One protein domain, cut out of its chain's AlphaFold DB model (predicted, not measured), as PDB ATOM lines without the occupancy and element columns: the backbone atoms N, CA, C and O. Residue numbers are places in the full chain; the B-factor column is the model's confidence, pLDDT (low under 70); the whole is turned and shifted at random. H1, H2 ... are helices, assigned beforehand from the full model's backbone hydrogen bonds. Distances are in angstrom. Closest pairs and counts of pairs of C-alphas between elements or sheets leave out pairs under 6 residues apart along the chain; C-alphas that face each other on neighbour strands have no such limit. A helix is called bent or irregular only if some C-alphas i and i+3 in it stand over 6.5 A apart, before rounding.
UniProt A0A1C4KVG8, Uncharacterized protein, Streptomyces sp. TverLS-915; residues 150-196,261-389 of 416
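Overview. This is residues 150 to 196 and 261 to 389 of the 416 residues of an uncharacterized protein of Streptomyces sp. TverLS-915 (UniProt A0A1C4KVG8). One long helical arm, H1a, makes the long axis of a flat, elongated body: H6 and H2 meet at their ends and run alongside it, while H3 crosses it. H4 and H5 make an angled pair by the first residues of H1a; near its other end H8a comes across it, with H7 beside H2, and of the bent-off arm H1b and the residues after it, 189 to 196 stick out. The printed part has 176 residues with eight named helices, H1 to H8 in chain order, and no named strand; the class is all helix. It is loose, with a radius of gyration of the C-alphas of 21.3 A, and spans 71 by 41 by 21 A.

Along the chain. H1, residues 150 to 193, was assigned as one helix by its hydrogen bonds but is bent: C-alphas 179 and 182 are 6.8 A apart. Its arm H1a, residues 150 to 179, runs 43.4 A from C-alpha 150 at (51.734, 121.411, 115.602) to C-alpha 179 at (90.795, 107.386, 102.999); H1b is residues 182 to 193, 16.2 A. H2 is residues 268 to 279, 15.9 A; H3, 282 to 297, 23.8 A; H4, 300 to 307, 10.7 A; H5, 315 to 331, 24.5 A; H6, 336 to 348, 18.2 A; and H7, 355 to 364, 14.5 A. H8, residues 366 to 387, is likewise one helix by its hydrogen bonds but bent, with C-alphas 376 and 379 7.5 A apart; its arms are H8a, 366 to 376, 15.5 A, and H8b, 379 to 387, 12.2 A, ending at C-alpha 387 (85.427, 99.683, 85.661).

Arrangement. H1 is the hub, touching five helices, and the helix packing is mostly crossed: leaving out H2 and H6, which touch only at their ends, 2 of the 9 pairs of helices that touch are at a shallow tilt. H1a touches H6 at a shallow tilt of 26 degrees, the same way; their closest C-alphas, Leu 165 and Ser 344, are 4.8 A apart. H1a touches H3 at a steep tilt of 54 degrees, closest at Ala 162 and Ala 291, C-alphas 4.5 A apart. With residues 172 to 179 alone it touches H2, at 31 degrees, a shallow tilt, opposite ways; the closest C-alphas are Ala 179 and Leu 270, 4.9 A. H2 and H6 touch only at their ends, closest at the C-alphas of Val 276 and Leu 347, 5.8 A. H8a touches H1a about perpendicular, at 74 degrees, closest at the C-alphas of Thr 173 and Ala 376, 5.5 A. H7 touches H2, closest at the C-alphas of Ala 268 and Asp 355, 6.0 A. H4 touches H5, closest at the C-alphas of Ala 306 and Arg 318, 4.9 A. H5 and H1a only just touch, with 3 pairs of C-alphas within 8 A, the closest being Ala 155 and Leu 329 at 6.9 A. H1b and H8b touch no helix. Every O i to N i+4 pair is within hydrogen-bond range in H1a, H1b, H4, H5, H6, H7, H8a and H8b; in H2 it is 7 of 8 and in H3 11 of 12.

Size, cuts and confidence. The two farthest C-alphas, Pro 196 and Pro 310, are 72.9 A apart. Residues 197 to 260 are cut out, and C-alphas 196 and 261 are 25.7 A apart across the cut. Of the links that are printed whole, none is long. Mean pLDDT of the printed part is 90.6; residues 261 to 265, 350 to 355 and 387 to 389 are under 70.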
ATOM      1  N   ALA A 150      50.835 122.205 114.770       92.69
ATOM      2  CA  ALA A 150      51.734 121.411 115.602       92.69
ATOM      3  C   ALA A 150      52.067 120.049 114.965       92.69
ATOM      4  O   ALA A 150      53.227 119.647 114.956       92.69
ATOM      5  N   THR A 151      51.084 119.362 114.371       94.12
ATOM      6  CA  THR A 151      51.306 118.101 113.640       94.12
ATOM      7  C   THR A 151      52.186 118.324 112.410       94.12
ATOM      8  O   THR A 151      53.085 117.528 112.152       94.12
ATOM      9  N   LEU A 152      51.955 119.408 111.660       95.12
ATOM     10  CA  LEU A 152      52.787 119.752 110.503       95.12
ATOM     11  C   LEU A 152      54.217 120.114 110.909       95.12
ATOM     12  O   LEU A 152      55.147 119.655 110.255       95.12
ATOM     13  N   ARG A 153      54.398 120.907 111.974       95.31
ATOM     14  CA  ARG A 153      55.725 121.225 112.526       95.31
ATOM     15  C   ARG A 153      56.455 119.956 112.941       95.31
ATOM     16  O   ARG A 153      57.506 119.678 112.389       95.31
ATOM     17  N   ARG A 154      55.825 119.108 113.758       96.06
ATOM     18  CA  ARG A 154      56.411 117.835 114.194       96.06
ATOM     19  C   ARG A 154      56.809 116.927 113.026       96.06
ATOM     20  O   ARG A 154      57.870 116.316 113.068       96.06
ATOM     21  N   ALA A 155      55.979 116.832 111.985       97.25
ATOM     22  CA  ALA A 155      56.322 116.070 110.784       97.25
ATOM     23  C   ALA A 155      57.527 116.662 110.038       97.25
ATOM     24  O   ALA A 155      58.370 115.905 109.565       97.25
ATOM     25  N   ARG A 156      57.622 117.995 109.943       96.81
ATOM     26  CA  ARG A 156      58.782 118.667 109.342       96.81
ATOM     27  C   ARG A 156      60.040 118.465 110.172       96.81
ATOM     28  O   ARG A 156      61.044 118.075 109.601       96.81
ATOM     29  N   ASP A 157      59.972 118.643 111.487       96.69
ATOM     30  CA  ASP A 157      61.117 118.461 112.385       96.69
ATOM     31  C   ASP A 157      61.668 117.034 112.283       96.69
ATOM     32  O   ASP A 157      62.875 116.830 112.177       96.69
ATOM     33  N   LEU A 158      60.776 116.039 112.238       98.06
ATOM     34  CA  LEU A 158      61.132 114.643 112.004       98.06
ATOM     35  C   LEU A 158      61.793 114.429 110.632       98.06
ATOM     36  O   LEU A 158      62.848 113.802 110.561       98.06
ATOM     37  N   ALA A 159      61.209 114.963 109.555       97.62
ATOM     38  CA  ALA A 159      61.771 114.848 108.208       97.62
ATOM     39  C   ALA A 159      63.137 115.548 108.087       97.62
ATOM     40  O   ALA A 159      64.061 115.005 107.483       97.62
ATOM     41  N   THR A 160      63.296 116.723 108.699       97.31
ATOM     42  CA  THR A 160      64.555 117.472 108.742       97.31
ATOM     43  C   THR A 160      65.619 116.727 109.544       97.31
ATOM     44  O   THR A 160      66.751 116.619 109.077       97.31
ATOM     45  N   ALA A 161      65.273 116.172 110.710       97.81
ATOM     46  CA  ALA A 161      66.195 115.366 111.510       97.81
ATOM     47  C   ALA A 161      66.650 114.107 110.751       97.81
ATOM     48  O   ALA A 161      67.845 113.821 110.703       97.81
ATOM     49  N   ALA A 162      65.721 113.412 110.083       98.19
ATOM     50  CA  ALA A 162      66.031 112.256 109.245       98.19
ATOM     51  C   ALA A 162      66.959 112.629 108.075       98.19
ATOM     52  O   ALA A 162      67.997 112.001 107.873       98.19
ATOM     53  N   ALA A 163      66.638 113.692 107.332       97.56
ATOM     54  CA  ALA A 163      67.460 114.162 106.217       97.56
ATOM     55  C   ALA A 163      68.872 114.576 106.666       97.56
ATOM     56  O   ALA A 163      69.845 114.300 105.959       97.56
ATOM     57  N   ARG A 164      68.988 115.204 107.843       97.94
ATOM     58  CA  ARG A 164      70.271 115.584 108.442       97.94
ATOM     59  C   ARG A 164      71.109 114.357 108.790       97.94
ATOM     60  O   ARG A 164      72.236 114.273 108.312       97.94
ATOM     61  N   LEU A 165      70.536 113.378 109.496       97.94
ATOM     62  CA  LEU A 165      71.215 112.115 109.804       97.94
ATOM     63  C   LEU A 165      71.715 111.414 108.530       97.94
ATOM     64  O   LEU A 165      72.873 111.012 108.457       97.94
ATOM     65  N   LEU A 166      70.881 111.323 107.489       98.06
ATOM     66  CA  LEU A 166      71.276 110.707 106.217       98.06
ATOM     67  C   LEU A 166      72.396 111.471 105.501       98.06
ATOM     68  O   LEU A 166      73.161 110.872 104.745       98.06
ATOM     69  N   ALA A 167      72.471 112.793 105.658       97.44
ATOM     70  CA  ALA A 167      73.555 113.597 105.101       97.44
ATOM     71  C   ALA A 167      74.860 113.410 105.890       97.44
ATOM     72  O   ALA A 167      75.914 113.259 105.275       97.44
ATOM     73  N   ASP A 168      74.790 113.373 107.223       97.19
ATOM     74  CA  ASP A 168      75.939 113.113 108.098       97.19
ATOM     75  C   ASP A 168      76.514 111.715 107.871       97.19
ATOM     76  O   ASP A 168      77.717 111.571 107.668       97.19
ATOM     77  N   HIS A 169      75.655 110.697 107.790       96.62
ATOM     78  CA  HIS A 169      76.082 109.331 107.499       96.62
ATOM     79  C   HIS A 169      76.766 109.227 106.129       96.62
ATOM     80  O   HIS A 169      77.835 108.635 106.027       96.62
ATOM     81  N   ARG A 170      76.211 109.868 105.086       96.25
ATOM     82  CA  ARG A 170      76.848 109.929 103.758       96.25
ATOM     83  C   ARG A 170      78.208 110.621 103.779       96.25
ATOM     84  O   ARG A 170      79.103 110.203 103.054       96.25
ATOM     85  N   ARG A 171      78.379 111.674 104.585       95.62
ATOM     86  CA  ARG A 171      79.687 112.325 104.759       95.62
ATOM     87  C   ARG A 171      80.684 111.403 105.455       95.62
ATOM     88  O   ARG A 171      81.819 111.309 105.000       95.62
ATOM     89  N   ALA A 172      80.260 110.715 106.512       95.00
ATOM     90  CA  ALA A 172      81.110 109.788 107.251       95.00
ATOM     91  C   ALA A 172      81.550 108.596 106.380       95.00
ATOM     92  O   ALA A 172      82.734 108.274 106.334       95.00
ATOM     93  N   THR A 173      80.636 107.989 105.616       95.69
ATOM     94  CA  THR A 173      80.985 106.900 104.687       95.69
ATOM     95  C   THR A 173      81.846 107.382 103.525       95.69
ATOM     96  O   THR A 173      82.793 106.694 103.151       95.69
ATOM     97  N   ALA A 174      81.599 108.584 102.994       94.31
ATOM     98  CA  ALA A 174      82.466 109.182 101.982       94.31
ATOM     99  C   ALA A 174      83.893 109.402 102.507       94.31
ATOM    100  O   ALA A 174      84.839 109.090 101.794       94.31
ATOM    101  N   ALA A 175      84.060 109.860 103.754       93.12
ATOM    102  CA  ALA A 175      85.380 110.013 104.368       93.12
ATOM    103  C   ALA A 175      86.132 108.674 104.463       93.12
ATOM    104  O   ALA A 175      87.317 108.616 104.133       93.12
ATOM    105  N   VAL A 176      85.438 107.587 104.830       95.00
ATOM    106  CA  VAL A 176      86.013 106.230 104.821       95.00
ATOM    107  C   VAL A 176      86.445 105.833 103.414       95.00
ATOM    108  O   VAL A 176      87.583 105.414 103.234       95.00
ATOM    109  N   VAL A 177      85.582 106.000 102.407       95.56
ATOM    110  CA  VAL A 177      85.908 105.652 101.015       95.56
ATOM    111  C   VAL A 177      87.091 106.473 100.496       95.56
ATOM    112  O   VAL A 177      87.980 105.910  99.864       95.56
ATOM    113  N   THR A 178      87.147 107.774 100.793       93.56
ATOM    114  CA  THR A 178      88.257 108.654 100.402       93.56
ATOM    115  C   THR A 178      89.580 108.226 101.036       93.56
ATOM    116  O   THR A 178      90.590 108.206 100.340       93.56
ATOM    117  N   ALA A 179      89.587 107.855 102.320       93.19
ATOM    118  CA  ALA A 179      90.795 107.386 102.999       93.19
ATOM    119  C   ALA A 179      91.196 105.955 102.587       93.19
ATOM    120  O   ALA A 179      92.378 105.626 102.534       93.19
ATOM    121  N   TRP A 180      90.219 105.104 102.272       94.75
ATOM    122  CA  TRP A 180      90.424 103.714 101.862       94.75
ATOM    123  C   TRP A 180      90.925 103.577 100.421       94.75
ATOM    124  O   TRP A 180      91.786 102.741 100.157       94.75
ATOM    125  N   ALA A 181      90.403 104.384  99.494       93.81
ATOM    126  CA  ALA A 181      90.677 104.270  98.062       93.81
ATOM    127  C   ALA A 181      92.175 104.220  97.695       93.81
ATOM    128  O   ALA A 181      92.547 103.301  96.965       93.81
ATOM    129  N   PRO A 182      93.055 105.121  98.185       93.19
ATOM    130  CA  PRO A 182      94.478 105.053  97.842       93.19
ATOM    131  C   PRO A 182      95.154 103.784  98.378       93.19
ATOM    132  O   PRO A 182      95.953 103.174  97.671       93.19
ATOM    133  N   LEU A 183      94.791 103.343  99.589       93.38
ATOM    134  CA  LEU A 183      95.328 102.125 100.207       93.38
ATOM    135  C   LEU A 183      94.891 100.868  99.444       93.38
ATOM    136  O   LEU A 183      95.669  99.930  99.257       93.38
ATOM    137  N   HIS A 184      93.633 100.843  98.994       93.94
ATOM    138  CA  HIS A 184      93.099  99.750  98.188       93.94
ATOM    139  C   HIS A 184      93.744  99.705  96.805       93.94
ATOM    140  O   HIS A 184      94.188  98.636  96.399       93.94
ATOM    141  N   GLU A 185      93.876 100.845  96.124       93.44
ATOM    142  CA  GLU A 185      94.512 100.917  94.803       93.44
ATOM    143  C   GLU A 185      95.980 100.475  94.854       93.44
ATOM    144  O   GLU A 185      96.424  99.709  94.001       93.44
ATOM    145  N   GLU A 186      96.734 100.871  95.882       93.25
ATOM    146  CA  GLU A 186      98.105 100.391  96.075       93.25
ATOM    147  C   GLU A 186      98.155  98.868  96.287       93.25
ATOM    148  O   GLU A 186      99.016  98.177  95.731       93.25
ATOM    149  N   GLY A 187      97.206  98.321  97.052       93.06
ATOM    150  CA  GLY A 187      97.057  96.879  97.234       93.06
ATOM    151  C   GLY A 187      96.721  96.146  95.930       93.06
ATOM    152  O   GLY A 187      97.323  95.108  95.641       93.06
ATOM    153  N   VAL A 188      95.825  96.710  95.113       94.50
ATOM    154  CA  VAL A 188      95.466  96.187  93.788       94.50
ATOM    155  C   VAL A 188      96.682  96.211  92.868       94.50
ATOM    156  O   VAL A 188      97.012  95.174  92.296       94.50
ATOM    157  N   ARG A 189      97.409  97.333  92.801       95.19
ATOM    158  CA  ARG A 189      98.677  97.471  92.065       95.19
ATOM    159  C   ARG A 189      99.700  96.436  92.485       95.19
ATOM    160  O   ARG A 189     100.283  95.758  91.651       95.19
ATOM    161  N   ALA A 190      99.922  96.273  93.787       94.50
ATOM    162  CA  ALA A 190     100.854  95.272  94.299       94.50
ATOM    163  C   ALA A 190     100.455  93.848  93.879       94.50
ATOM    164  O   ALA A 190     101.317  93.031  93.559       94.50
ATOM    165  N   ARG A 191      99.151  93.551  93.839       95.75
ATOM    166  CA  ARG A 191      98.647  92.249  93.398       95.75
ATOM    167  C   ARG A 191      98.774  92.064  91.887       95.75
ATOM    168  O   ARG A 191      99.199  90.998  91.458       95.75
ATOM    169  N   LEU A 192      98.476  93.081  91.088       96.69
ATOM    170  CA  LEU A 192      98.652  93.037  89.635       96.69
ATOM    171  C   LEU A 192     100.128  92.941  89.230       96.69
ATOM    172  O   LEU A 192     100.447  92.176  88.327       96.69
ATOM    173  N   ARG A 193     101.038  93.597  89.962       97.19
ATOM    174  CA  ARG A 193     102.493  93.444  89.792       97.19
ATOM    175  C   ARG A 193     102.984  92.012  90.013       97.19
ATOM    176  O   ARG A 193     104.000  91.625  89.452       97.19
ATOM    177  N   SER A 194     102.264  91.217  90.810       96.94
ATOM    178  CA  SER A 194     102.586  89.798  91.025       96.94
ATOM    179  C   SER A 194     102.084  88.864  89.919       96.94
ATOM    180  O   SER A 194     102.426  87.685  89.925       96.94
ATOM    181  N   VAL A 195     101.269  89.367  88.986       97.56
ATOM    182  CA  VAL A 195     100.762  88.609  87.838       97.56
ATOM    183  C   VAL A 195     101.649  88.928  86.629       97.56
ATOM    184  O   VAL A 195     101.591  90.060  86.142       97.56
ATOM    185  N   PRO A 196     102.461  87.977  86.128       97.62
ATOM    186  CA  PRO A 196     103.316  88.215  84.967       97.62
ATOM    187  C   PRO A 196     102.488  88.574  83.732       97.62
ATOM    188  O   PRO A 196     101.451  87.946  83.491       97.62
ATOM    189  N   GLY A 261     101.000  99.027 109.173       58.25
ATOM    190  CA  GLY A 261     101.293  99.672 107.899       58.25
ATOM    191  C   GLY A 261     102.496  99.017 107.220       58.25
ATOM    192  O   GLY A 261     103.536  98.800 107.848       58.25
ATOM    193  N   ARG A 262     102.382  98.757 105.912       61.16
ATOM    194  CA  ARG A 262     103.574  98.722 105.055       61.16
ATOM    195  C   ARG A 262     104.284 100.080 105.178       61.16
ATOM    196  O   ARG A 262     103.597 101.097 105.293       61.16
ATOM    197  N   PRO A 263     105.624 100.132 105.142       54.22
ATOM    198  CA  PRO A 263     106.337 101.406 105.131       54.22
ATOM    199  C   PRO A 263     105.863 102.255 103.936       54.22
ATOM    200  O   PRO A 263     106.071 101.862 102.793       54.22
ATOM    201  N   GLY A 264     105.196 103.383 104.211       61.28
ATOM    202  CA  GLY A 264     104.731 104.349 103.200       61.28
ATOM    203  C   GLY A 264     103.216 104.575 103.118       61.28
ATOM    204  O   GLY A 264     102.802 105.611 102.603       61.28
ATOM    205  N   ALA A 265     102.393 103.679 103.667       69.75
ATOM    206  CA  ALA A 265     100.938 103.815 103.671       69.75
ATOM    207  C   ALA A 265     100.449 104.077 105.099       69.75
ATOM    208  O   ALA A 265     100.498 103.178 105.938       69.75
ATOM    209  N   ASP A 266     100.022 105.307 105.393       79.62
ATOM    210  CA  ASP A 266      99.521 105.685 106.717       79.62
ATOM    211  C   ASP A 266      98.007 105.408 106.831       79.62
ATOM    212  O   ASP A 266      97.200 106.141 106.247       79.62
ATOM    213  N   PRO A 267      97.576 104.362 107.567       87.69
ATOM    214  CA  PRO A 267      96.163 104.070 107.758       87.69
ATOM    215  C   PRO A 267      95.491 105.022 108.759       87.69
ATOM    216  O   PRO A 267      94.288 104.879 108.965       87.69
ATOM    217  N   ALA A 268      96.198 105.976 109.384       87.62
ATOM    218  CA  ALA A 268      95.638 106.862 110.409       87.62
ATOM    219  C   ALA A 268      94.376 107.598 109.938       87.62
ATOM    220  O   ALA A 268      93.369 107.622 110.648       87.62
ATOM    221  N   ALA A 269      94.375 108.113 108.704       89.06
ATOM    222  CA  ALA A 269      93.200 108.770 108.129       89.06
ATOM    223  C   ALA A 269      91.999 107.810 107.992       89.06
ATOM    224  O   ALA A 269      90.863 108.186 108.291       89.06
ATOM    225  N   LEU A 270      92.247 106.561 107.579       92.62
ATOM    226  CA  LEU A 270      91.211 105.533 107.466       92.62
ATOM    227  C   LEU A 270      90.693 105.117 108.847       92.62
ATOM    228  O   LEU A 270      89.483 105.015 109.041       92.62
ATOM    229  N   LEU A 271      91.589 104.919 109.813       92.12
ATOM    230  CA  LEU A 271      91.239 104.563 111.187       92.12
ATOM    231  C   LEU A 271      90.409 105.655 111.864       92.12
ATOM    232  O   LEU A 271      89.380 105.342 112.464       92.12
ATOM    233  N   GLY A 272      90.789 106.924 111.701       90.69
ATOM    234  CA  GLY A 272      90.020 108.062 112.201       90.69
ATOM    235  C   GLY A 272      88.613 108.120 111.599       90.69
ATOM    236  O   GLY A 272      87.635 108.291 112.329       90.69
ATOM    237  N   ALA A 273      88.482 107.899 110.285       92.56
ATOM    238  CA  ALA A 273      87.183 107.862 109.613       92.56
ATOM    239  C   ALA A 273      86.315 106.669 110.059       92.56
ATOM    240  O   ALA A 273      85.123 106.834 110.327       92.56
ATOM    241  N   LEU A 274      86.899 105.471 110.192       94.06
ATOM    242  CA  LEU A 274      86.192 104.277 110.667       94.06
ATOM    243  C   LEU A 274      85.737 104.425 112.120       94.06
ATOM    244  O   LEU A 274      84.617 104.036 112.452       94.06
ATOM    245  N   ARG A 275      86.566 105.026 112.981       92.56
ATOM    246  CA  ARG A 275      86.247 105.231 114.397       92.56
ATOM    247  C   ARG A 275      84.978 106.053 114.586       92.56
ATOM    248  O   ARG A 275      84.214 105.746 115.491       92.56
ATOM    249  N   VAL A 276      84.707 107.038 113.727       93.88
ATOM    250  CA  VAL A 276      83.449 107.811 113.763       93.88
ATOM    251  C   VAL A 276      82.231 106.898 113.602       93.88
ATOM    252  O   VAL A 276      81.283 106.976 114.382       93.88
ATOM    253  N   LEU A 277      82.264 105.999 112.619       94.62
ATOM    254  CA  LEU A 277      81.171 105.061 112.358       94.62
ATOM    255  C   LEU A 277      81.069 103.975 113.443       94.62
ATOM    256  O   LEU A 277      79.966 103.634 113.861       94.62
ATOM    257  N   VAL A 278      82.200 103.467 113.945       94.44
ATOM    258  CA  VAL A 278      82.234 102.468 115.032       94.44
ATOM    259  C   VAL A 278      81.761 103.066 116.362       94.44
ATOM    260  O   VAL A 278      81.031 102.407 117.103       94.44
ATOM    261  N   ALA A 279      82.138 104.309 116.669       92.12
ATOM    262  CA  ALA A 279      81.736 105.008 117.890       92.12
ATOM    263  C   ALA A 279      80.235 105.325 117.912       92.12
ATOM    264  O   ALA A 279      79.625 105.249 118.976       92.12
ATOM    265  N   ALA A 280      79.629 105.598 116.751       92.56
ATOM    266  CA  ALA A 280      78.174 105.723 116.625       92.56
ATOM    267  C   ALA A 280      77.436 104.404 116.962       92.56
ATOM    268  O   ALA A 280      76.252 104.411 117.303       92.56
ATOM    269  N   GLY A 281      78.145 103.271 116.917       90.19
ATOM    270  CA  GLY A 281      77.681 101.974 117.394       90.19
ATOM    271  C   GLY A 281      76.676 101.275 116.467       90.19
ATOM    272  O   GLY A 281      76.192 101.846 115.489       90.19
ATOM    273  N   PRO A 282      76.304 100.020 116.778       87.81
ATOM    274  CA  PRO A 282      75.397  99.228 115.940       87.81
ATOM    275  C   PRO A 282      73.986  99.830 115.844       87.81
ATOM    276  O   PRO A 282      73.277  99.623 114.860       87.81
ATOM    277  N   GLN A 283      73.576 100.615 116.845       90.00
ATOM    278  CA  GLN A 283      72.289 101.313 116.839       90.00
ATOM    279  C   GLN A 283      72.215 102.391 115.746       90.00
ATOM    280  O   GLN A 283      71.121 102.669 115.249       90.00
ATOM    281  N   ALA A 284      73.354 102.950 115.313       93.62
ATOM    282  CA  ALA A 284      73.389 103.940 114.242       93.62
ATOM    283  C   ALA A 284      72.885 103.370 112.909       93.62
ATOM    284  O   ALA A 284      72.134 104.050 112.215       93.62
ATOM    285  N   GLY A 285      73.212 102.113 112.583       92.19
ATOM    286  CA  GLY A 285      72.711 101.453 111.371       92.19
ATOM    287  C   GLY A 285      71.181 101.361 111.354       92.19
ATOM    288  O   GLY A 285      70.536 101.730 110.371       92.19
ATOM    289  N   GLY A 286      70.580 100.976 112.487       94.94
ATOM    290  CA  GLY A 286      69.124 100.964 112.657       94.94
ATOM    291  C   GLY A 286      68.498 102.358 112.541       94.94
ATOM    292  O   GLY A 286      67.487 102.530 111.859       94.94
ATOM    293  N   ALA A 287      69.123 103.373 113.145       96.75
ATOM    294  CA  ALA A 287      68.663 104.759 113.062       96.75
ATOM    295  C   ALA A 287      68.747 105.324 111.632       96.75
ATOM    296  O   ALA A 287      67.825 106.009 111.196       96.75
ATOM    297  N   VAL A 288      69.810 105.010 110.882       97.44
ATOM    298  CA  VAL A 288      69.987 105.414 109.476       97.44
ATOM    299  C   VAL A 288      68.941 104.753 108.580       97.44
ATOM    300  O   VAL A 288      68.302 105.445 107.787       97.44
ATOM    301  N   ALA A 289      68.705 103.446 108.731       96.44
ATOM    302  CA  ALA A 289      67.669 102.734 107.977       96.44
ATOM    303  C   ALA A 289      66.268 103.297 108.267       96.44
ATOM    304  O   ALA A 289      65.472 103.528 107.354       96.44
ATOM    305  N   TRP A 290      65.984 103.594 109.534       97.31
ATOM    306  CA  TRP A 290      64.724 104.208 109.933       97.31
ATOM    307  C   TRP A 290      64.571 105.636 109.396       97.31
ATOM    308  O   TRP A 290      63.516 105.986 108.865       97.31
ATOM    309  N   ALA A 291      65.625 106.454 109.458       98.06
ATOM    310  CA  ALA A 291      65.633 107.786 108.863       98.06
ATOM    311  C   ALA A 291      65.429 107.737 107.343       98.06
ATOM    312  O   ALA A 291      64.729 108.593 106.802       98.06
ATOM    313  N   ALA A 292      65.979 106.731 106.654       97.94
ATOM    314  CA  ALA A 292      65.748 106.513 105.228       97.94
ATOM    315  C   ALA A 292      64.268 106.225 104.923       97.94
ATOM    316  O   ALA A 292      63.705 106.859 104.029       97.94
ATOM    317  N   ASP A 293      63.612 105.347 105.691       97.56
ATOM    318  CA  ASP A 293      62.172 105.074 105.549       97.56
ATOM    319  C   ASP A 293      61.323 106.330 105.820       97.56
ATOM    320  O   ASP A 293      60.435 106.674 105.036       97.56
ATOM    321  N   VAL A 294      61.642 107.083 106.878       97.62
ATOM    322  CA  VAL A 294      60.959 108.345 107.202       97.62
ATOM    323  C   VAL A 294      61.129 109.375 106.082       97.62
ATOM    324  O   VAL A 294      60.141 109.978 105.659       97.62
ATOM    325  N   ALA A 295      62.349 109.566 105.576       97.12
ATOM    326  CA  ALA A 295      62.640 110.511 104.500       97.12
ATOM    327  C   ALA A 295      61.946 110.123 103.182       97.12
ATOM    328  O   ALA A 295      61.449 110.997 102.472       97.12
ATOM    329  N   ALA A 296      61.849 108.824 102.884       97.12
ATOM    330  CA  ALA A 296      61.126 108.319 101.718       97.12
ATOM    331  C   ALA A 296      59.607 108.548 101.818       97.12
ATOM    332  O   ALA A 296      58.942 108.751 100.803       97.12
ATOM    333  N   ARG A 297      59.040 108.538 103.032       97.62
ATOM    334  CA  ARG A 297      57.597 108.736 103.258       97.62
ATOM    335  C   ARG A 297      57.194 110.200 103.419       97.62
ATOM    336  O   ARG A 297      56.082 110.554 103.031       97.62
ATOM    337  N   LEU A 298      58.048 111.037 104.006       97.56
ATOM    338  CA  LEU A 298      57.794 112.458 104.269       97.56
ATOM    339  C   LEU A 298      58.538 113.345 103.265       97.56
ATOM    340  O   LEU A 298      59.376 114.168 103.632       97.56
ATOM    341  N   THR A 299      58.223 113.178 101.982       97.12
ATOM    342  CA  THR A 299      58.865 113.947 100.912       97.12
ATOM    343  C   THR A 299      58.392 115.409 100.884       97.12
ATOM    344  O   THR A 299      57.282 115.720 101.341       97.12
ATOM    345  N   PRO A 300      59.184 116.331 100.301       96.62
ATOM    346  CA  PRO A 300      58.767 117.718 100.093       96.62
ATOM    347  C   PRO A 300      57.410 117.849  99.381       96.62
ATOM    348  O   PRO A 300      56.594 118.686  99.771       96.62
ATOM    349  N   ASP A 301      57.119 116.971  98.419       97.19
ATOM    350  CA  ASP A 301      55.860 116.967  97.664       97.19
ATOM    351  C   ASP A 301      54.646 116.616  98.526       97.19
ATOM    352  O   ASP A 301      53.566 117.196  98.359       97.19
ATOM    353  N   VAL A 302      54.809 115.704  99.493       97.12
ATOM    354  CA  VAL A 302      53.754 115.373 100.461       97.12
ATOM    355  C   VAL A 302      53.407 116.608 101.287       97.12
ATOM    356  O   VAL A 302      52.224 116.919 101.467       97.12
ATOM    357  N   PHE A 303      54.415 117.350 101.755       96.44
ATOM    358  CA  PHE A 303      54.193 118.593 102.492       96.44
ATOM    359  C   PHE A 303      53.547 119.666 101.616       96.44
ATOM    360  O   PHE A 303      52.528 120.227 102.023       96.44
ATOM    361  N   ALA A 304      54.079 119.904 100.412       96.38
ATOM    362  CA  ALA A 304      53.537 120.874  99.465       96.38
ATOM    363  C   ALA A 304      52.059 120.584  99.155       96.38
ATOM    364  O   ALA A 304      51.210 121.470  99.263       96.38
ATOM    365  N   THR A 305      51.720 119.320  98.890       96.31
ATOM    366  CA  THR A 305      50.343 118.874  98.635       96.31
ATOM    367  C   THR A 305      49.440 119.059  99.857       96.31
ATOM    368  O   THR A 305      48.292 119.501  99.732       96.31
ATOM    369  N   ALA A 306      49.935 118.747 101.059       93.81
ATOM    370  CA  ALA A 306      49.168 118.866 102.297       93.81
ATOM    371  C   ALA A 306      48.861 120.327 102.677       93.81
ATOM    372  O   ALA A 306      47.784 120.592 103.233       93.81
ATOM    373  N   THR A 307      49.776 121.258 102.381       93.62
ATOM    374  CA  THR A 307      49.664 122.686 102.729       93.62
ATOM    375  C   THR A 307      49.247 123.592 101.575       93.62
ATOM    376  O   THR A 307      49.086 124.789 101.788       93.62
ATOM    377  N   ALA A 308      49.034 123.047 100.376       93.62
ATOM    378  CA  ALA A 308      48.631 123.816  99.206       93.62
ATOM    379  C   ALA A 308      47.353 124.652  99.454       93.62
ATOM    380  O   ALA A 308      46.398 124.164 100.087       93.62
ATOM    381  N   PRO A 309      47.288 125.889  98.922       89.81
ATOM    382  CA  PRO A 309      46.131 126.762  99.090       89.81
ATOM    383  C   PRO A 309      44.883 126.165  98.418       89.81
ATOM    384  O   PRO A 309      44.997 125.340  97.507       89.81
ATOM    385  N   PRO A 310      43.656 126.498  98.866       83.81
ATOM    386  CA  PRO A 310      42.419 126.052  98.217       83.81
ATOM    387  C   PRO A 310      42.450 126.268  96.696       83.81
ATOM    388  O   PRO A 310      42.816 127.342  96.246       83.81
ATOM    389  N   GLY A 311      42.106 125.237  95.919       86.88
ATOM    390  CA  GLY A 311      42.110 125.289  94.450       86.88
ATOM    391  C   GLY A 311      43.429 124.902  93.767       86.88
ATOM    392  O   GLY A 311      43.383 124.464  92.628       86.88
ATOM    393  N   ALA A 312      44.581 124.956  94.451       92.12
ATOM    394  CA  ALA A 312      45.876 124.624  93.831       92.12
ATOM    395  C   ALA A 312      46.126 123.118  93.623       92.12
ATOM    396  O   ALA A 312      46.971 122.733  92.825       92.12
ATOM    397  N   VAL A 313      45.416 122.262  94.359       94.44
ATOM    398  CA  VAL A 313      45.493 120.795  94.241       94.44
ATOM    399  C   VAL A 313      44.113 120.191  94.462       94.44
ATOM    400  O   VAL A 313      43.288 120.774  95.180       94.44
ATOM    401  N   GLU A 314      43.880 118.997  93.912       93.06
ATOM    402  CA  GLU A 314      42.626 118.268  94.103       93.06
ATOM    403  C   GLU A 314      42.346 118.037  95.609       93.06
ATOM    404  O   GLU A 314      43.236 117.602  96.356       93.06
ATOM    405  N   PRO A 315      41.109 118.270  96.094       88.38
ATOM    406  CA  PRO A 315      40.753 118.050  97.498       88.38
ATOM    407  C   PRO A 315      41.057 116.633  98.009       88.38
ATOM    408  O   PRO A 315      41.412 116.458  99.183       88.38
ATOM    409  N   ARG A 316      40.942 115.621  97.135       90.06
ATOM    410  CA  ARG A 316      41.263 114.221  97.453       90.06
ATOM    411  C   ARG A 316      42.757 114.019  97.680       90.06
ATOM    412  O   ARG A 316      43.116 113.464  98.718       90.06
ATOM    413  N   ALA A 317      43.607 114.542  96.794       93.31
ATOM    414  CA  ALA A 317      45.066 114.481  96.917       93.31
ATOM    415  C   ALA A 317      45.556 115.172  98.199       93.31
ATOM    416  O   ALA A 317      46.289 114.579  98.991       93.31
ATOM    417  N   ARG A 318      45.048 116.379  98.491       92.38
ATOM    418  CA  ARG A 318      45.346 117.079  99.752       92.38
ATOM    419  C   ARG A 318      44.955 116.255 100.976       92.38
ATOM    420  O   ARG A 318      45.710 116.174 101.941       92.38
ATOM    421  N   SER A 319      43.764 115.664 100.960       90.00
ATOM    422  CA  SER A 319      43.280 114.847 102.078       90.00
ATOM    423  C   SER A 319      44.096 113.564 102.245       90.00
ATOM    424  O   SER A 319      44.349 113.159 103.378       90.00
ATOM    425  N   ALA A 320      44.537 112.952 101.142       93.25
ATOM    426  CA  ALA A 320      45.423 111.795 101.148       93.25
ATOM    427  C   ALA A 320      46.796 112.143 101.742       93.25
ATOM    428  O   ALA A 320      47.208 111.479 102.686       93.25
ATOM    429  N   ALA A 321      47.431 113.237 101.305       95.62
ATOM    430  CA  ALA A 321      48.705 113.703 101.862       95.62
ATOM    431  C   ALA A 321      48.608 113.982 103.373       95.62
ATOM    432  O   ALA A 321      49.453 113.558 104.157       95.62
ATOM    433  N   LYS A 322      47.517 114.619 103.817       94.56
ATOM    434  CA  LYS A 322      47.247 114.843 105.245       94.56
ATOM    435  C   LYS A 322      47.098 113.536 106.030       94.56
ATOM    436  O   LYS A 322      47.649 113.410 107.120       94.56
ATOM    437  N   ARG A 323      46.344 112.562 105.509       93.94
ATOM    438  CA  ARG A 323      46.216 111.241 106.151       93.94
ATOM    439  C   ARG A 323      47.558 110.517 106.209       93.94
ATOM    440  O   ARG A 323      47.887 110.003 107.270       93.94
ATOM    441  N   HIS A 324      48.333 110.563 105.128       96.00
ATOM    442  CA  HIS A 324      49.664 109.966 105.045       96.00
ATOM    443  C   HIS A 324      50.605 110.518 106.122       96.00
ATOM    444  O   HIS A 324      51.161 109.742 106.891       96.00
ATOM    445  N   ILE A 325      50.686 111.846 106.291       97.06
ATOM    446  CA  ILE A 325      51.495 112.459 107.364       97.06
ATOM    447  C   ILE A 325      51.062 111.956 108.750       97.06
ATOM    448  O   ILE A 325      51.911 111.620 109.575       97.06
ATOM    449  N   ARG A 326      49.750 111.889 109.028       95.00
ATOM    450  CA  ARG A 326      49.260 111.383 110.324       95.00
ATOM    451  C   ARG A 326      49.606 109.914 110.531       95.00
ATOM    452  O   ARG A 326      49.981 109.552 111.635       95.00
ATOM    453  N   GLN A 327      49.479 109.096 109.489       95.44
ATOM    454  CA  GLN A 327      49.798 107.675 109.551       95.44
ATOM    455  C   GLN A 327      51.280 107.466 109.865       95.44
ATOM    456  O   GLN A 327      51.588 106.736 110.799       95.44
ATOM    457  N   VAL A 328      52.176 108.180 109.174       97.00
ATOM    458  CA  VAL A 328      53.619 108.131 109.460       97.00
ATOM    459  C   VAL A 328      53.901 108.550 110.905       97.00
ATOM    460  O   VAL A 328      54.581 107.831 111.630       97.00
ATOM    461  N   LEU A 329      53.330 109.666 111.371       96.62
ATOM    462  CA  LEU A 329      53.523 110.126 112.753       96.62
ATOM    463  C   LEU A 329      52.914 109.205 113.818       96.62
ATOM    464  O   LEU A 329      53.346 109.261 114.967       96.62
ATOM    465  N   ALA A 330      51.900 108.411 113.473       94.88
ATOM    466  CA  ALA A 330      51.301 107.436 114.380       94.88
ATOM    467  C   ALA A 330      52.146 106.159 114.489       94.88
ATOM    468  O   ALA A 330      52.160 105.537 115.545       94.88
ATOM    469  N   THR A 331      52.850 105.781 113.417       94.56
ATOM    470  CA  THR A 331      53.744 104.612 113.401       94.56
ATOM    471  C   THR A 331      55.137 104.898 113.953       94.56
ATOM    472  O   THR A 331      55.819 103.983 114.397       94.56
ATOM    473  N   VAL A 332      55.584 106.153 113.895       94.56
ATOM    474  CA  VAL A 332      56.924 106.559 114.333       94.56
ATOM    475  C   VAL A 332      56.913 106.872 115.832       94.56
ATOM    476  O   VAL A 332      56.064 107.632 116.305       94.56
ATOM    477  N   ASP A 333      57.882 106.322 116.573       92.31
ATOM    478  CA  ASP A 333      58.089 106.625 117.995       92.31
ATOM    479  C   ASP A 333      58.177 108.144 118.231       92.31
ATOM    480  O   ASP A 333      58.740 108.903 117.435       92.31
ATOM    481  N   LYS A 334      57.643 108.614 119.362       91.62
ATOM    482  CA  LYS A 334      57.685 110.035 119.729       91.62
ATOM    483  C   LYS A 334      59.114 110.575 119.859       91.62
ATOM    484  O   LYS A 334      59.311 111.762 119.613       91.62
ATOM    485  N   ASN A 335      60.080 109.714 120.159       93.38
ATOM    486  CA  ASN A 335      61.485 110.048 120.362       93.38
ATOM    487  C   ASN A 335      62.340 109.923 119.091       93.38
ATOM    488  O   ASN A 335      63.534 110.202 119.145       93.38
ATOM    489  N   ALA A 336      61.763 109.555 117.940       94.94
ATOM    490  CA  ALA A 336      62.511 109.336 116.697       94.94
ATOM    491  C   ALA A 336      63.390 110.533 116.298       94.94
ATOM    492  O   ALA A 336      64.567 110.370 115.996       94.94
ATOM    493  N   SER A 337      62.849 111.755 116.373       93.75
ATOM    494  CA  SER A 337      63.613 112.975 116.083       93.75
ATOM    495  C   SER A 337      64.822 113.145 117.009       93.75
ATOM    496  O   SER A 337      65.872 113.594 116.557       93.75
ATOM    497  N   HIS A 338      64.688 112.777 118.288       94.31
ATOM    498  CA  HIS A 338      65.782 112.836 119.257       94.31
ATOM    499  C   HIS A 338      66.846 111.778 118.951       94.31
ATOM    500  O   HIS A 338      68.030 112.097 118.953       94.31
ATOM    501  N   VAL A 339      66.431 110.550 118.622       96.56
ATOM    502  CA  VAL A 339      67.344 109.482 118.183       96.56
ATOM    503  C   VAL A 339      68.130 109.935 116.951       96.56
ATOM    504  O   VAL A 339      69.355 109.883 116.964       96.56
ATOM    505  N   PHE A 340      67.459 110.480 115.929       97.81
ATOM    506  CA  PHE A 340      68.137 110.967 114.722       97.81
ATOM    507  C   PHE A 340      69.125 112.098 115.012       97.81
ATOM    508  O   PHE A 340      70.226 112.101 114.464       97.81
ATOM    509  N   ALA A 341      68.755 113.044 115.878       95.12
ATOM    510  CA  ALA A 341      69.627 114.146 116.267       95.12
ATOM    511  C   ALA A 341      70.847 113.671 117.071       95.12
ATOM    512  O   ALA A 341      71.950 114.157 116.834       95.12
ATOM    513  N   HIS A 342      70.665 112.715 117.985       94.94
ATOM    514  CA  HIS A 342      71.751 112.139 118.777       94.94
ATOM    515  C   HIS A 342      72.736 111.372 117.888       94.94
ATOM    516  O   HIS A 342      73.916 111.699 117.877       94.94
ATOM    517  N   THR A 343      72.243 110.465 117.037       96.31
ATOM    518  CA  THR A 343      73.094 109.726 116.091       96.31
ATOM    519  C   THR A 343      73.799 110.661 115.104       96.31
ATOM    520  O   THR A 343      74.968 110.464 114.792       96.31
ATOM    521  N   SER A 344      73.124 111.716 114.631       96.25
ATOM    522  CA  SER A 344      73.741 112.762 113.802       96.25
ATOM    523  C   SER A 344      74.879 113.461 114.551       96.25
ATOM    524  O   SER A 344      75.962 113.632 113.995       96.25
ATOM    525  N   ALA A 345      74.673 113.813 115.822       95.00
ATOM    526  CA  ALA A 345      75.714 114.414 116.644       95.00
ATOM    527  C   ALA A 345      76.909 113.472 116.832       95.00
ATOM    528  O   ALA A 345      78.039 113.935 116.731       95.00
ATOM    529  N   ASP A 346      76.686 112.176 117.038       93.19
ATOM    530  CA  ASP A 346      77.769 111.200 117.206       93.19
ATOM    531  C   ASP A 346      78.581 111.005 115.918       93.19
ATOM    532  O   ASP A 346      79.807 110.928 115.971       93.19
ATOM    533  N   LEU A 347      77.925 111.044 114.752       94.12
ATOM    534  CA  LEU A 347      78.599 111.025 113.448       94.12
ATOM    535  C   LEU A 347      79.393 112.310 113.161       94.12
ATOM    536  O   LEU A 347      80.397 112.268 112.456       94.12
ATOM    537  N   VAL A 348      78.949 113.463 113.674       92.25
ATOM    538  CA  VAL A 348      79.604 114.763 113.434       92.25
ATOM    539  C   VAL A 348      80.709 115.055 114.439       92.25
ATOM    540  O   VAL A 348      81.681 115.716 114.080       92.25
ATOM    541  N   ARG A 349      80.578 114.597 115.692       84.81
ATOM    542  CA  ARG A 349      81.502 114.964 116.778       84.81
ATOM    543  C   ARG A 349      82.946 114.538 116.483       84.81
ATOM    544  O   ARG A 349      83.848 115.151 117.039       84.81
ATOM    545  N   GLY A 350      83.146 113.615 115.535       67.19
ATOM    546  CA  GLY A 350      84.443 113.282 114.958       67.19
ATOM    547  C   GLY A 350      85.351 112.559 115.952       67.19
ATOM    548  O   GLY A 350      85.318 112.802 117.156       67.19
ATOM    549  N   ALA A 351      86.193 111.657 115.461       60.34
ATOM    550  CA  ALA A 351      87.341 111.227 116.242       60.34
ATOM    551  C   ALA A 351      88.362 112.372 116.219       60.34
ATOM    552  O   ALA A 351      88.752 112.825 115.142       60.34
ATOM    553  N   VAL A 352      88.787 112.858 117.389       62.00
ATOM    554  CA  VAL A 352      90.022 113.649 117.460       62.00
ATOM    555  C   VAL A 352      91.148 112.685 117.079       62.00
ATOM    556  O   VAL A 352      91.259 111.647 117.738       62.00
ATOM    557  N   PRO A 353      91.924 112.961 116.016       56.72
ATOM    558  CA  PRO A 353      92.947 112.035 115.549       56.72
ATOM    559  C   PRO A 353      93.948 111.748 116.670       56.72
ATOM    560  O   PRO A 353      94.454 112.672 117.312       56.72
ATOM    561  N   GLY A 354      94.204 110.465 116.922       61.94
ATOM    562  CA  GLY A 354      95.127 110.019 117.955       61.94
ATOM    563  C   GLY A 354      95.636 108.619 117.649       61.94
ATOM    564  O   GLY A 354      95.151 107.647 118.226       61.94
ATOM    565  N   ASP A 355      96.656 108.531 116.793       65.88
ATOM    566  CA  ASP A 355      97.166 107.286 116.200       65.88
ATOM    567  C   ASP A 355      97.384 106.132 117.189       65.88
ATOM    568  O   ASP A 355      97.143 104.971 116.858       65.88
ATOM    569  N   ALA A 356      97.852 106.420 118.407       70.88
ATOM    570  CA  ALA A 356      98.097 105.393 119.419       70.88
ATOM    571  C   ALA A 356      96.799 104.867 120.061       70.88
ATOM    572  O   ALA A 356      96.662 103.663 120.275       70.88
ATOM    573  N   ALA A 357      95.842 105.754 120.345       74.75
ATOM    574  CA  ALA A 357      94.553 105.380 120.924       74.75
ATOM    575  C   ALA A 357      93.666 104.671 119.890       74.75
ATOM    576  O   ALA A 357      92.986 103.703 120.225       74.75
ATOM    577  N   ASP A 358      93.726 105.112 118.630       78.56
ATOM    578  CA  ASP A 358      92.977 104.521 117.521       78.56
ATOM    579  C   ASP A 358      93.419 103.077 117.258       78.56
ATOM    580  O   ASP A 358      92.585 102.179 117.162       78.56
ATOM    581  N   ARG A 359      94.733 102.816 117.234       82.12
ATOM    582  CA  ARG A 359      95.263 101.450 117.076       82.12
ATOM    583  C   ARG A 359      94.888 100.529 118.237       82.12
ATOM    584  O   ARG A 359      94.620  99.352 118.010       82.12
ATOM    585  N   HIS A 360      94.859 101.045 119.466       85.75
ATOM    586  CA  HIS A 360      94.456 100.251 120.626       85.75
ATOM    587  C   HIS A 360      92.963  99.874 120.584       85.75
ATOM    588  O   HIS A 360      92.621  98.734 120.892       85.75
ATOM    589  N   ASP A 361      92.084 100.787 120.152       86.81
ATOM    590  CA  ASP A 361      90.645 100.501 120.012       86.81
ATOM    591  C   ASP A 361      90.371  99.457 118.916       86.81
ATOM    592  O   ASP A 361      89.574  98.536 119.116       86.81
ATOM    593  N   VAL A 362      91.090  99.534 117.788       88.50
ATOM    594  CA  VAL A 362      91.016  98.521 116.719       88.50
ATOM    595  C   VAL A 362      91.417  97.146 117.244       88.50
ATOM    596  O   VAL A 362      90.654  96.200 117.070       88.50
ATOM    597  N   ALA A 363      92.552  97.047 117.944       89.19
ATOM    598  CA  ALA A 363      93.029  95.783 118.508       89.19
ATOM    599  C   ALA A 363      92.040  95.184 119.527       89.19
ATOM    600  O   ALA A 363      91.922  93.965 119.645       89.19
ATOM    601  N   GLY A 364      91.297  96.029 120.250       92.50
ATOM    602  CA  GLY A 364      90.259  95.588 121.181       92.50
ATOM    603  C   GLY A 364      88.971  95.105 120.505       92.50
ATOM    604  O   GLY A 364      88.250  94.289 121.085       92.50
ATOM    605  N   ARG A 365      88.639  95.605 119.303       93.44
ATOM    606  CA  ARG A 365      87.358  95.338 118.614       93.44
ATOM    607  C   ARG A 365      87.499  95.211 117.084       93.44
ATOM    608  O   ARG A 365      86.755  95.870 116.349       93.44
ATOM    609  N   PRO A 366      88.373  94.334 116.560       93.50
ATOM    610  CA  PRO A 366      88.720  94.325 115.136       93.50
ATOM    611  C   PRO A 366      87.521  94.005 114.232       93.50
ATOM    612  O   PRO A 366      87.354  94.603 113.169       93.50
ATOM    613  N   SER A 367      86.627  93.114 114.671       93.75
ATOM    614  CA  SER A 367      85.430  92.735 113.910       93.75
ATOM    615  C   SER A 367      84.482  93.910 113.649       93.75
ATOM    616  O   SER A 367      83.894  93.976 112.573       93.75
ATOM    617  N   ALA A 368      84.366  94.863 114.583       93.44
ATOM    618  CA  ALA A 368      83.519  96.043 114.411       93.44
ATOM    619  C   ALA A 368      84.062  96.969 113.313       93.44
ATOM    620  O   ALA A 368      83.301  97.447 112.472       93.44
ATOM    621  N   TYR A 369      85.381  97.171 113.278       95.12
ATOM    622  CA  TYR A 369      86.040  97.989 112.262       95.12
ATOM    623  C   TYR A 369      85.952  97.362 110.871       95.12
ATOM    624  O   TYR A 369      85.591  98.049 109.917       95.12
ATOM    625  N   TYR A 370      86.232  96.061 110.746       94.38
ATOM    626  CA  TYR A 370      86.143  95.379 109.453       94.38
ATOM    627  C   TYR A 370      84.704  95.281 108.932       94.38
ATOM    628  O   TYR A 370      84.505  95.413 107.727       94.38
ATOM    629  N   ALA A 371      83.702  95.115 109.804       94.00
ATOM    630  CA  ALA A 371      82.296  95.131 109.397       94.00
ATOM    631  C   ALA A 371      81.888  96.494 108.808       94.00
ATOM    632  O   ALA A 371      81.322  96.554 107.719       94.00
ATOM    633  N   VAL A 372      82.242  97.589 109.492       95.00
ATOM    634  CA  VAL A 372      81.980  98.958 109.018       95.00
ATOM    635  C   VAL A 372      82.747  99.263 107.729       95.00
ATOM    636  O   VAL A 372      82.204  99.894 106.822       95.00
ATOM    637  N   LEU A 373      84.003  98.818 107.631       95.62
ATOM    638  CA  LEU A 373      84.816  98.994 106.432       95.62
ATOM    639  C   LEU A 373      84.191  98.286 105.228       95.62
ATOM    640  O   LEU A 373      84.099  98.884 104.154       95.62
ATOM    641  N   ASP A 374      83.758  97.035 105.392       94.25
ATOM    642  CA  ASP A 374      83.125  96.274 104.316       94.25
ATOM    643  C   ASP A 374      81.820  96.940 103.865       94.25
ATOM    644  O   ASP A 374      81.647  97.196 102.673       94.25
ATOM    645  N   GLU A 375      80.954  97.332 104.806       93.69
ATOM    646  CA  GLU A 375      79.693  98.019 104.505       93.69
ATOM    647  C   GLU A 375      79.917  99.343 103.754       93.69
ATOM    648  O   GLU A 375      79.310  99.576 102.704       93.69
ATOM    649  N   ALA A 376      80.823 100.196 104.246       94.38
ATOM    650  CA  ALA A 376      81.085 101.509 103.659       94.38
ATOM    651  C   ALA A 376      81.746 101.424 102.271       94.38
ATOM    652  O   ALA A 376      81.483 102.263 101.406       94.38
ATOM    653  N   THR A 377      82.597 100.420 102.037       94.81
ATOM    654  CA  THR A 377      83.380 100.292 100.794       94.81
ATOM    655  C   THR A 377      82.741  99.376  99.755       94.81
ATOM    656  O   THR A 377      83.171  99.384  98.600       94.81
ATOM    657  N   LEU A 378      81.682  98.634 100.096       91.56
ATOM    658  CA  LEU A 378      81.006  97.704  99.186       91.56
ATOM    659  C   LEU A 378      80.643  98.323  97.817       91.56
ATOM    660  O   LEU A 378      80.924  97.682  96.795       91.56
ATOM    661  N   PRO A 379      80.081  99.550  97.723       88.56
ATOM    662  CA  PRO A 379      79.810 100.175  96.428       88.56
ATOM    663  C   PRO A 379      81.085 100.459  95.624       88.56
ATOM    664  O   PRO A 379      81.116 100.212  94.419       88.56
ATOM    665  N   ALA A 380      82.149 100.927  96.283       84.00
ATOM    666  CA  ALA A 380      83.422 101.254  95.641       84.00
ATOM    667  C   ALA A 380      84.168  99.995  95.168       84.00
ATOM    668  O   ALA A 380      84.680  99.962  94.050       84.00
ATOM    669  N   ARG A 381      84.142  98.911  95.956       85.06
ATOM    670  CA  ARG A 381      84.683  97.598  95.562       85.06
ATOM    671  C   ARG A 381      83.967  97.035  94.335       85.06
ATOM    672  O   ARG A 381      84.616  96.522  93.424       85.06
ATOM    673  N   ARG A 382      82.634  97.167  94.276       84.06
ATOM    674  CA  ARG A 382      81.848  96.793  93.088       84.06
ATOM    675  C   ARG A 382      82.222  97.658  91.889       84.06
ATOM    676  O   ARG A 382      82.445  97.101  90.819       84.06
ATOM    677  N   ALA A 383      82.341  98.973  92.071       84.19
ATOM    678  CA  ALA A 383      82.750  99.886  91.010       84.19
ATOM    679  C   ALA A 383      84.121  99.506  90.431       84.19
ATOM    680  O   ALA A 383      84.191  99.314  89.224       84.19
ATOM    681  N   CYS A 384      85.141  99.262  91.269       85.31
ATOM    682  CA  CYS A 384      86.476  98.782  90.860       85.31
ATOM    683  C   CYS A 384      86.391  97.545  89.953       85.31
ATOM    684  O   CYS A 384      86.997  97.495  88.883       85.31
ATOM    685  N   ALA A 385      85.567  96.566  90.343       77.00
ATOM    686  CA  ALA A 385      85.369  95.347  89.565       77.00
ATOM    687  C   ALA A 385      84.655  95.585  88.218       77.00
ATOM    688  O   ALA A 385      84.894  94.840  87.274       77.00
ATOM    689  N   HIS A 386      83.792  96.603  88.116       74.00
ATOM    690  CA  HIS A 386      83.034  96.909  86.894       74.00
ATOM    691  C   HIS A 386      83.809  97.827  85.939       74.00
ATOM    692  O   HIS A 386      83.752  97.629  84.727       74.00
ATOM    693  N   SER A 387      84.569  98.796  86.460       69.81
ATOM    694  CA  SER A 387      85.427  99.683  85.661       69.81
ATOM    695  C   SER A 387      86.533  98.928  84.928       69.81
ATOM    696  O   SER A 387      86.979  99.386  83.885       69.81
ATOM    697  N   ALA A 388      86.911  97.740  85.407       58.72
ATOM    698  CA  ALA A 388      87.830  96.851  84.705       58.72
ATOM    699  C   ALA A 388      87.312  96.388  83.329       58.72
ATOM    700  O   ALA A 388      88.129  96.105  82.465       58.72
ATOM    701  N   GLY A 389      85.988  96.307  83.126       48.16
ATOM    702  CA  GLY A 389      85.367  95.801  81.891       48.16
ATOM    703  C   GLY A 389      84.789  96.870  80.969       48.16
ATOM    704  O   GLY A 389      84.349  96.562  79.861       48.16
TER     705      GLY A 389